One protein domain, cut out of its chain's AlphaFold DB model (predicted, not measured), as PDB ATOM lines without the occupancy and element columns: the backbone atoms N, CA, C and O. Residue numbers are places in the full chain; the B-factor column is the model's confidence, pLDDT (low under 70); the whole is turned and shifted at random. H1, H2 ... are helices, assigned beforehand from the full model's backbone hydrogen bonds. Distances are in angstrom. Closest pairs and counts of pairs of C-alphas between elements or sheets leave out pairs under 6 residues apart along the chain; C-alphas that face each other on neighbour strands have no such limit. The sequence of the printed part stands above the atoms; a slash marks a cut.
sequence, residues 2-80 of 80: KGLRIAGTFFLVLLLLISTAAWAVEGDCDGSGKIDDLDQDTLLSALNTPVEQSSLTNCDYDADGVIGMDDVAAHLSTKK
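This is residues 2 to 80 of the 80 residues of an uncharacterized protein of Deltaproteobacteria bacterium (UniProt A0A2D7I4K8). With little regular structure, this is a small compact head on a long tail: residues 2 to 18 stick out, and in the head H3 and H1 lie side by side, opposite ways, among loops and short H2. The printed part has 79 residues with three named helices, H1, H2, H3 in chain order, and no named strand; it is all helix, with just 23 residues in named elements. It is extended, with a radius of gyration of the C-alphas of 19.4 A, and spans 72 by 29 by 19 A.

Start at H3, residues 69 to 78, which touches H1, residues 37 to 45; their closest C-alphas, Val 72 and Leu 43, are 6.6 A apart. Their tilt is shallow, 8 degrees. H2, residues 51 to 54, is apart from both. Residues 49 to 50 pair antiparallel with residues 66 to 67. In H1 and H3 every O i to N i+4 pair is within hydrogen-bond range; H2 is too short for one.

Find C-alpha 37 at (1.082, -15.589, -33.960), where H1 begins its 12.4 A. H3 runs 14.5 A to C-alpha 78 at (-9.715, -14.827, -29.518). H2 measures 5.3 A.

The printed part has no cut. The link from H2 to H3 is long. Look for pLDDT under 70 at residues 2 to 24 and 79 to 80.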
ATOM      1  N   LYS A   2      24.916  26.209 -67.127       47.38
ATOM      2  CA  LYS A   2      25.525  25.043 -66.443       47.38
ATOM      3  C   LYS A   2      25.728  25.048 -64.909       47.38
ATOM      4  O   LYS A   2      26.483  25.847 -64.381       47.38
ATOM      5  N   GLY A   3      25.197  23.993 -64.275       41.34
ATOM      6  CA  GLY A   3      25.621  23.457 -62.967       41.34
ATOM      7  C   GLY A   3      24.442  22.820 -62.216       41.34
ATOM      8  O   GLY A   3      23.715  23.532 -61.549       41.34
ATOM      9  N   LEU A   4      23.992  21.598 -62.530       46.53
ATOM     10  CA  LEU A   4      24.538  20.276 -62.155       46.53
ATOM     11  C   LEU A   4      24.246  19.846 -60.691       46.53
ATOM     12  O   LEU A   4      25.053  20.097 -59.815       46.53
ATOM     13  N   ARG A   5      23.106  19.139 -60.541       63.50
ATOM     14  CA  ARG A   5      22.771  17.912 -59.760       63.50
ATOM     15  C   ARG A   5      23.119  17.769 -58.260       63.50
ATOM     16  O   ARG A   5      24.133  18.247 -57.789       63.50
ATOM     17  N   ILE A   6      22.311  16.898 -57.621       54.97
ATOM     18  CA  ILE A   6      22.313  16.366 -56.233       54.97
ATOM     19  C   ILE A   6      21.321  17.169 -55.362       54.97
ATOM     20  O   ILE A   6      21.462  18.370 -55.228       54.97
ATOM     21  N   ALA A   7      20.227  16.634 -54.817       48.75
ATOM     22  CA  ALA A   7      20.044  15.321 -54.219       48.75
ATOM     23  C   ALA A   7      18.601  14.815 -54.414       48.75
ATOM     24  O   ALA A   7      17.680  15.198 -53.699       48.75
ATOM     25  N   GLY A   8      18.409  13.907 -55.370       48.69
ATOM     26  CA  GLY A   8      17.179  13.127 -55.535       48.69
ATOM     27  C   GLY A   8      17.095  11.921 -54.593       48.69
ATOM     28  O   GLY A   8      16.616  10.876 -55.009       48.69
ATOM     29  N   THR A   9      17.602  12.017 -53.362       53.81
ATOM     30  CA  THR A   9      17.744  10.857 -52.455       53.81
ATOM     31  C   THR A   9      17.237  11.077 -51.033       53.81
ATOM     32  O   THR A   9      17.253  10.136 -50.251       53.81
ATOM     33  N   PHE A  10      16.727  12.261 -50.684       46.97
ATOM     34  CA  PHE A  10      16.194  12.512 -49.333       46.97
ATOM     35  C   PHE A  10      14.669  12.439 -49.219       46.97
ATOM     36  O   PHE A  10      14.138  12.542 -48.120       46.97
ATOM     37  N   PHE A  11      13.953  12.239 -50.328       46.91
ATOM     38  CA  PHE A  11      12.488  12.181 -50.306       46.91
ATOM     39  C   PHE A  11      11.928  10.753 -50.176       46.91
ATOM     40  O   PHE A  11      10.738  10.586 -49.946       46.91
ATOM     41  N   LEU A  12      12.767   9.714 -50.295       46.38
ATOM     42  CA  LEU A  12      12.303   8.318 -50.308       46.38
ATOM     43  C   LEU A  12      12.414   7.587 -48.958       46.38
ATOM     44  O   LEU A  12      11.937   6.467 -48.843       46.38
ATOM     45  N   VAL A  13      13.024   8.194 -47.936       50.16
ATOM     46  CA  VAL A  13      13.229   7.539 -46.624       50.16
ATOM     47  C   VAL A  13      12.263   8.061 -45.552       50.16
ATOM     48  O   VAL A  13      12.092   7.435 -44.513       50.16
ATOM     49  N   LEU A  14      11.555   9.165 -45.809       47.31
ATOM     50  CA  LEU A  14      10.661   9.778 -44.818       47.31
ATOM     51  C   LEU A  14       9.239   9.176 -44.801       47.31
ATOM     52  O   LEU A  14       8.440   9.531 -43.943       47.31
ATOM     53  N   LEU A  15       8.912   8.260 -45.720       48.06
ATOM     54  CA  LEU A  15       7.547   7.739 -45.902       48.06
ATOM     55  C   LEU A  15       7.251   6.398 -45.199       48.06
ATOM     56  O   LEU A  15       6.164   5.860 -45.386       48.06
ATOM     57  N   LEU A  16       8.184   5.839 -44.420       52.47
ATOM     58  CA  LEU A  16       8.045   4.494 -43.827       52.47
ATOM     59  C   LEU A  16       7.868   4.466 -42.303       52.47
ATOM     60  O   LEU A  16       7.756   3.393 -41.727       52.47
ATOM     61  N   LEU A  17       7.792   5.623 -41.647       52.97
ATOM     62  CA  LEU A  17       7.512   5.718 -40.211       52.97
ATOM     63  C   LEU A  17       6.130   6.331 -39.998       52.97
ATOM     64  O   LEU A  17       5.970   7.333 -39.305       52.97
ATOM     65  N   ILE A  18       5.112   5.732 -40.614       53.78
ATOM     66  CA  ILE A  18       3.752   5.910 -40.118       53.78
ATOM     67  C   ILE A  18       3.678   5.019 -38.876       53.78
ATOM     68  O   ILE A  18       3.192   3.896 -38.944       53.78
ATOM     69  N   SER A  19       4.236   5.485 -37.754       53.97
ATOM     70  CA  SER A  19       3.861   4.950 -36.446       53.97
ATOM     71  C   SER A  19       2.396   5.308 -36.270       53.97
ATOM     72  O   SER A  19       2.050   6.371 -35.753       53.97
ATOM     73  N   THR A  20       1.519   4.448 -36.781       53.34
ATOM     74  CA  THR A  20       0.161   4.369 -36.279       53.34
ATOM     75  C   THR A  20       0.328   4.142 -34.792       53.34
ATOM     76  O   THR A  20       0.912   3.138 -34.395       53.34
ATOM     77  N   ALA A  21      -0.060   5.124 -33.980       52.84
ATOM     78  CA  ALA A  21      -0.168   4.915 -32.550       52.84
ATOM     79  C   ALA A  21      -1.028   3.661 -32.381       52.84
ATOM     80  O   ALA A  21      -2.203   3.683 -32.759       52.84
ATOM     81  N   ALA A  22      -0.406   2.563 -31.955       56.00
ATOM     82  CA  ALA A  22      -1.107   1.343 -31.628       56.00
ATOM     83  C   ALA A  22      -2.017   1.723 -30.466       56.00
ATOM     84  O   ALA A  22      -1.566   2.051 -29.368       56.00
ATOM     85  N   TRP A  23      -3.309   1.831 -30.753       58.06
ATOM     86  CA  TRP A  23      -4.293   1.794 -29.689       58.06
ATOM     87  C   TRP A  23      -4.086   0.438 -29.031       58.06
ATOM     88  O   TRP A  23      -3.897  -0.530 -29.757       58.06
ATOM     89  N   ALA A  24      -4.052   0.377 -27.702       66.81
ATOM     90  CA  ALA A  24      -3.941  -0.893 -27.001       66.81
ATOM     91  C   ALA A  24      -5.163  -1.744 -27.376       66.81
ATOM     92  O   ALA A  24      -6.257  -1.547 -26.843       66.81
ATOM     93  N   VAL A  25      -5.003  -2.595 -28.388       85.62
ATOM     94  CA  VAL A  25      -6.009  -3.553 -28.822       85.62
ATOM     95  C   VAL A  25      -5.846  -4.747 -27.900       85.62
ATOM     96  O   VAL A  25      -4.738  -5.234 -27.689       85.62
ATOM     97  N   GLU A  26      -6.942  -5.178 -27.287       88.50
ATOM     98  CA  GLU A  26      -6.930  -6.373 -26.447       88.50
ATOM     99  C   GLU A  26      -6.433  -7.561 -27.283       88.50
ATOM    100  O   GLU A  26      -6.977  -7.837 -28.354       88.50
ATOM    101  N   GLY A  27      -5.353  -8.200 -26.834       89.31
ATOM    102  CA  GLY A  27      -4.685  -9.285 -27.552       89.31
ATOM    103  C   GLY A  27      -3.619  -8.898 -28.586       89.31
ATOM    104  O   GLY A  27      -3.000  -9.817 -29.112       89.31
ATOM    105  N   ASP A  28      -3.378  -7.609 -28.854       92.00
ATOM    106  CA  ASP A  28      -2.247  -7.098 -29.666       92.00
ATOM    107  C   ASP A  28      -1.026  -6.857 -28.769       92.00
ATOM    108  O   ASP A  28      -0.749  -5.753 -28.292       92.00
ATOM    109  N   CYS A  29      -0.351  -7.940 -28.434       91.88
ATOM    110  CA  CYS A  29       0.687  -7.995 -27.420       91.88
ATOM    111  C   CYS A  29       2.042  -7.534 -27.950       91.88
ATOM    112  O   CYS A  29       2.875  -7.085 -27.163       91.88
ATOM    113  N   ASP A  30       2.259  -7.603 -29.265       91.62
ATOM    114  CA  ASP A  30       3.451  -7.045 -29.907       91.62
ATOM    115  C   ASP A  30       3.274  -5.575 -30.351       91.62
ATOM    116  O   ASP A  30       4.250  -4.908 -30.719       91.62
ATOM    117  N   GLY A  31       2.050  -5.041 -30.255       89.94
ATOM    118  CA  GLY A  31       1.716  -3.657 -30.585       89.94
ATOM    119  C   GLY A  31       1.746  -3.369 -32.088       89.94
ATOM    120  O   GLY A  31       1.925  -2.213 -32.498       89.94
ATOM    121  N   SER A  32       1.624  -4.400 -32.925       89.50
ATOM    122  CA  SER A  32       1.607  -4.290 -34.383       89.50
ATOM    123  C   SER A  32       0.262  -3.812 -34.941       89.50
ATOM    124  O   SER A  32       0.173  -3.457 -36.127       89.50
ATOM    125  N   GLY A  33      -0.784  -3.767 -34.111       88.00
ATOM    126  CA  GLY A  33      -2.154  -3.456 -34.511       88.00
ATOM    127  C   GLY A  33      -2.896  -4.655 -35.101       88.00
ATOM    128  O   GLY A  33      -3.925  -4.470 -35.762       88.00
ATOM    129  N   LYS A  34      -2.367  -5.868 -34.928       88.50
ATOM    130  CA  LYS A  34      -2.968  -7.130 -35.369       88.50
ATOM    131  C   LYS A  34      -3.030  -8.093 -34.190       88.50
ATOM    132  O   LYS A  34      -2.402  -7.860 -33.177       88.50
ATOM    133  N   ILE A  35      -3.849  -9.129 -34.337       89.75
ATOM    134  CA  ILE A  35      -3.898 -10.247 -33.395       89.75
ATOM    135  C   ILE A  35      -3.499 -11.486 -34.193       89.75
ATOM    136  O   ILE A  35      -4.298 -12.003 -34.983       89.75
ATOM    137  N   ASP A  36      -2.246 -11.904 -34.071       92.12
ATOM    138  CA  ASP A  36      -1.645 -12.999 -34.821       92.12
ATOM    139  C   ASP A  36      -0.667 -13.849 -33.978       92.12
ATOM    140  O   ASP A  36      -0.767 -13.953 -32.755       92.12
ATOM    141  N   ASP A  37       0.176 -14.646 -34.632       94.00
ATOM    142  CA  ASP A  37       1.082 -15.589 -33.960       94.00
ATOM    143  C   ASP A  37       2.221 -14.889 -33.206       94.00
ATOM    144  O   ASP A  37       2.706 -15.439 -32.216       94.00
ATOM    145  N   LEU A  38       2.583 -13.661 -33.588       93.62
ATOM    146  CA  LEU A  38       3.602 -12.881 -32.883       93.62
ATOM    147  C   LEU A  38       3.124 -12.431 -31.499       93.62
ATOM    148  O   LEU A  38       3.920 -12.395 -30.556       93.62
ATOM    149  N   ASP A  39       1.829 -12.170 -31.338       93.19
ATOM    150  CA  ASP A  39       1.241 -11.846 -30.037       93.19
ATOM    151  C   ASP A  39       1.309 -13.027 -29.076       93.19
ATOM    152  O   ASP A  39       1.640 -12.875 -27.899       93.19
ATOM    153  N   GLN A  40       1.055 -14.229 -29.596       94.38
ATOM    154  CA  GLN A  40       1.176 -15.457 -28.825       94.38
ATOM    155  C   GLN A  40       2.626 -15.705 -28.394       94.38
ATOM    156  O   GLN A  40       2.864 -16.030 -27.229       94.38
ATOM    157  N   ASP A  41       3.590 -15.543 -29.304       95.56
ATOM    158  CA  ASP A  41       5.014 -15.656 -28.977       95.56
ATOM    159  C   ASP A  41       5.421 -14.625 -27.912       95.56
ATOM    160  O   ASP A  41       6.161 -14.944 -26.975       95.56
ATOM    161  N   THR A  42       4.874 -13.410 -28.005       93.94
ATOM    162  CA  THR A  42       5.105 -12.337 -27.035       93.94
ATOM    163  C   THR A  42       4.538 -12.695 -25.658       93.94
ATOM    164  O   THR A  42       5.287 -12.630 -24.679       93.94
ATOM    165  N   LEU A  43       3.294 -13.192 -25.564       93.12
ATOM    166  CA  LEU A  43       2.725 -13.726 -24.312       93.12
ATOM    167  C   LEU A  43       3.604 -14.825 -23.708       93.12
ATOM    168  O   LEU A  43       3.937 -14.784 -22.524       93.12
ATOM    169  N   LEU A  44       3.983 -15.817 -24.520       95.12
ATOM    170  CA  LEU A  44       4.765 -16.968 -24.067       95.12
ATOM    171  C   LEU A  44       6.147 -16.550 -23.547       95.12
ATOM    172  O   LEU A  44       6.664 -17.150 -22.603       95.12
ATOM    173  N   SER A  45       6.740 -15.509 -24.133       95.38
ATOM    174  CA  SER A  45       8.015 -14.956 -23.673       95.38
ATOM    175  C   SER A  45       7.910 -14.195 -22.344       95.38
ATOM    176  O   SER A  45       8.902 -14.091 -21.620       95.38
ATOM    177  N   ALA A  46       6.714 -13.704 -22.007       94.69
ATOM    178  CA  ALA A  46       6.440 -12.881 -20.834       94.69
ATOM    179  C   ALA A  46       5.817 -13.659 -19.662       94.69
ATOM    180  O   ALA A  46       5.408 -13.062 -18.667       94.69
ATOM    181  N   LEU A  47       5.751 -14.986 -19.735       95.19
ATOM    182  CA  LEU A  47       5.138 -15.791 -18.681       95.19
ATOM    183  C   LEU A  47       5.781 -15.587 -17.311       95.19
ATOM    184  O   LEU A  47       7.005 -15.571 -17.165       95.19
ATOM    185  N   ASN A  48       4.929 -15.568 -16.288       94.88
ATOM    186  CA  ASN A  48       5.282 -15.322 -14.892       94.88
ATOM    187  C   ASN A  48       5.893 -13.932 -14.661       94.88
ATOM    188  O   ASN A  48       6.623 -13.737 -13.685       94.88
ATOM    189  N   THR A  49       5.627 -12.970 -15.549       94.75
ATOM    190  CA  THR A  49       6.041 -11.578 -15.356       94.75
ATOM    191  C   THR A  49       4.855 -10.727 -14.908       94.75
ATOM    192  O   THR A  49       3.758 -10.873 -15.451       94.75
ATOM    193  N   PRO A  50       5.042  -9.829 -13.925       94.75
ATOM    194  CA  PRO A  50       4.042  -8.819 -13.620       94.75
ATOM    195  C   PRO A  50       3.785  -7.947 -14.848       94.75
ATOM    196  O   PRO A  50       4.728  -7.488 -15.499       94.75
ATOM    197  N   VAL A  51       2.519  -7.660 -15.111       90.94
ATOM    198  CA  VAL A  51       2.057  -6.919 -16.293       90.94
ATOM    199  C   VAL A  51       2.696  -5.529 -16.400       90.94
ATOM    200  O   VAL A  51       3.110  -5.099 -17.476       90.94
ATOM    201  N   GLU A  52       2.884  -4.857 -15.263       85.56
ATOM    202  CA  GLU A  52       3.560  -3.554 -15.169       85.56
ATOM    203  C   GLU A  52       5.025  -3.584 -15.649       85.56
ATOM    204  O   GLU A  52       5.579  -2.553 -16.029       85.56
ATOM    205  N   GLN A  53       5.682  -4.751 -15.627       81.25
ATOM    206  CA  GLN A  53       7.071  -4.903 -16.078       81.25
ATOM    207  C   GLN A  53       7.174  -5.184 -17.577       81.25
ATOM    208  O   GLN A  53       8.173  -4.815 -18.195       81.25
ATOM    209  N   SER A  54       6.164  -5.830 -18.157       81.38
ATOM    210  CA  SER A  54       6.124  -6.205 -19.571       81.38
ATOM    211  C   SER A  54       5.368  -5.195 -20.439       81.38
ATOM    212  O   SER A  54       5.514  -5.221 -21.655       81.38
ATOM    213  N   SER A  55       4.623  -4.259 -19.833       83.38
ATOM    214  CA  SER A  55       3.714  -3.335 -20.536       83.38
ATOM    215  C   SER A  55       2.626  -4.055 -21.348       83.38
ATOM    216  O   SER A  55       2.083  -3.486 -22.289       83.38
ATOM    217  N   LEU A  56       2.296  -5.295 -20.969       89.69
ATOM    218  CA  LEU A  56       1.333  -6.168 -21.648       89.69
ATOM    219  C   LEU A  56      -0.069  -6.089 -21.024       89.69
ATOM    220  O   LEU A  56      -0.771  -7.089 -20.933       89.69
ATOM    221  N   THR A  57      -0.494  -4.913 -20.554       90.88
ATOM    222  CA  THR A  57      -1.783  -4.744 -19.849       90.88
ATOM    223  C   THR A  57      -2.989  -5.125 -20.697       90.88
ATOM    224  O   THR A  57      -4.007  -5.560 -20.179       90.88
ATOM    225  N   ASN A  58      -2.882  -4.997 -22.014       90.31
ATOM    226  CA  ASN A  58      -3.899  -5.418 -22.972       90.31
ATOM    227  C   ASN A  58      -3.900  -6.932 -23.255       90.31
ATOM    228  O   ASN A  58      -4.661  -7.386 -24.109       90.31
ATOM    229  N   CYS A  59      -3.034  -7.684 -22.580       92.69
ATOM    230  CA  CYS A  59      -2.835  -9.121 -22.744       92.69
ATOM    231  C   CYS A  59      -2.905  -9.891 -21.415       92.69
ATOM    232  O   CYS A  59      -2.649 -11.091 -21.406       92.69
ATOM    233  N   ASP A  60      -3.263  -9.192 -20.333       94.75
ATOM    234  CA  ASP A  60      -3.715  -9.730 -19.048       94.75
ATOM    235  C   ASP A  60      -5.242  -9.891 -19.119       94.75
ATOM    236  O   ASP A  60      -6.007  -8.952 -18.877       94.75
ATOM    237  N   TYR A  61      -5.681 -11.048 -19.603       93.50
ATOM    238  CA  TYR A  61      -7.071 -11.328 -19.946       93.50
ATOM    239  C   TYR A  61      -7.945 -11.574 -18.719       93.50
ATOM    240  O   TYR A  61      -9.144 -11.282 -18.757       93.50
ATOM    241  N   ASP A  62      -7.383 -12.145 -17.655       93.69
ATOM    242  CA  ASP A  62      -8.112 -12.372 -16.406       93.69
ATOM    243  C   ASP A  62      -7.921 -11.247 -15.371       93.69
ATOM    244  O   ASP A  62      -8.651 -11.209 -14.371       93.69
ATOM    245  N   ALA A  63      -7.062 -10.269 -15.685       94.56
ATOM    246  CA  ALA A  63      -6.783  -9.071 -14.901       94.56
ATOM    247  C   ALA A  63      -6.220  -9.384 -13.504       94.56
ATOM    248  O   ALA A  63      -6.507  -8.659 -12.537       94.56
ATOM    249  N   ASP A  64      -5.445 -10.465 -13.377       95.50
ATOM    250  CA  ASP A  64      -4.804 -10.860 -12.121       95.50
ATOM    251  C   ASP A  64      -3.480 -10.108 -11.849       95.50
ATOM    252  O   ASP A  64      -2.965 -10.118 -10.720       95.50
ATOM    253  N   GLY A  65      -2.983  -9.368 -12.849       95.25
ATOM    254  CA  GLY A  65      -1.775  -8.551 -12.788       95.25
ATOM    255  C   GLY A  65      -0.479  -9.289 -13.148       95.25
ATOM    256  O   GLY A  65       0.607  -8.697 -13.023       95.25
ATOM    257  N   VAL A  66      -0.547 -10.546 -13.591       96.38
ATOM    258  CA  VAL A  66       0.594 -11.375 -13.998       96.38
ATOM    259  C   VAL A  66       0.283 -12.087 -15.311       96.38
ATOM    260  O   VAL A  66      -0.706 -12.783 -15.430       96.38
ATOM    261  N   ILE A  67       1.205 -12.031 -16.275       95.94
ATOM    262  CA  ILE A  67       1.044 -12.802 -17.513       95.94
ATOM    263  C   ILE A  67       1.226 -14.299 -17.219       95.94
ATOM    264  O   ILE A  67       2.330 -14.760 -16.891       95.94
ATOM    265  N   GLY A  68       0.143 -15.060 -17.339       96.12
ATOM    266  CA  GLY A  68       0.024 -16.467 -16.984       96.12
ATOM    267  C   GLY A  68      -0.437 -17.378 -18.128       96.12
ATOM    268  O   GLY A  68      -0.554 -17.003 -19.293       96.12
ATOM    269  N   MET A  69      -0.666 -18.650 -17.791       95.94
ATOM    270  CA  MET A  69      -1.209 -19.630 -18.745       95.94
ATOM    271  C   MET A  69      -2.683 -19.415 -19.056       95.94
ATOM    272  O   MET A  69      -3.120 -19.776 -20.151       95.94
ATOM    273  N   ASP A  70      -3.419 -18.820 -18.126       95.69
ATOM    274  CA  ASP A  70      -4.823 -18.489 -18.327       95.69
ATOM    275  C   ASP A  70      -4.969 -17.405 -19.413       95.69
ATOM    276  O   ASP A  70      -5.805 -17.555 -20.308       95.69
ATOM    277  N   ASP A  71      -4.044 -16.440 -19.478       95.31
ATOM    278  CA  ASP A  71      -3.958 -15.459 -20.571       95.31
ATOM    279  C   ASP A  71      -3.650 -16.090 -21.927       95.31
ATOM    280  O   ASP A  71      -4.250 -15.738 -22.942       95.31
ATOM    281  N   VAL A  72      -2.735 -17.065 -21.972       94.19
ATOM    282  CA  VAL A  72      -2.410 -17.781 -23.218       94.19
ATOM    283  C   VAL A  72      -3.617 -18.569 -23.717       94.19
ATOM    284  O   VAL A  72      -3.912 -18.573 -24.917       94.19
ATOM    285  N   ALA A  73      -4.332 -19.238 -22.811       94.38
ATOM    286  CA  ALA A  73      -5.551 -19.959 -23.148       94.38
ATOM    287  C   ALA A  73      -6.647 -19.002 -23.649       94.38
ATOM    288  O   ALA A  73      -7.317 -19.307 -24.644       94.38
ATOM    289  N   ALA A  74      -6.793 -17.838 -23.011       94.12
ATOM    290  CA  ALA A  74      -7.711 -16.791 -23.440       94.12
ATOM    291  C   ALA A  74      -7.342 -16.249 -24.833       94.12
ATOM    292  O   ALA A  74      -8.201 -16.237 -25.718       94.12
ATOM    293  N   HIS A  75      -6.069 -15.930 -25.083       93.12
ATOM    294  CA  HIS A  75      -5.568 -15.463 -26.381       93.12
ATOM    295  C   HIS A  75      -5.834 -16.471 -27.517       93.12
ATOM    296  O   HIS A  75      -6.226 -16.117 -28.627       93.12
ATOM    297  N   LEU A  76      -5.693 -17.771 -27.258       91.19
ATOM    298  CA  LEU A  76      -6.027 -18.797 -28.251       91.19
ATOM    299  C   LEU A  76      -7.523 -18.849 -28.591       91.19
ATOM    300  O   LEU A  76      -7.892 -19.299 -29.676       91.19
ATOM    301  N   SER A  77      -8.390 -18.400 -27.683       88.62
ATOM    302  CA  SER A  77      -9.834 -18.346 -27.911       88.62
ATOM    303  C   SER A  77     -10.281 -17.120 -28.722       88.62
ATOM    304  O   SER A  77     -11.364 -17.158 -29.319       88.62
ATOM    305  N   THR A  78      -9.455 -16.067 -28.768       79.56
ATOM    306  CA  THR A  78      -9.715 -14.827 -29.518       79.56
ATOM    307  C   THR A  78      -9.288 -14.921 -30.983       79.56
ATOM    308  O   THR A  78      -9.886 -14.248 -31.823       79.56
ATOM    309  N   LYS A  79      -8.358 -15.827 -31.328       68.25
ATOM    310  CA  LYS A  79      -8.053 -16.225 -32.716       68.25
ATOM    311  C   LYS A  79      -9.217 -17.014 -33.339       68.25
ATOM    312  O   LYS A  79      -9.202 -18.246 -33.370       68.25
ATOM    313  N   LYS A  80     -10.249 -16.321 -33.823       55.50
ATOM    314  CA  LYS A  80     -11.337 -16.897 -34.636       55.50
ATOM    315  C   LYS A  80     -11.424 -16.266 -36.014       55.50
ATOM    316  O   LYS A  80     -11.286 -15.030 -36.106       55.50
TER     317      LYS A  80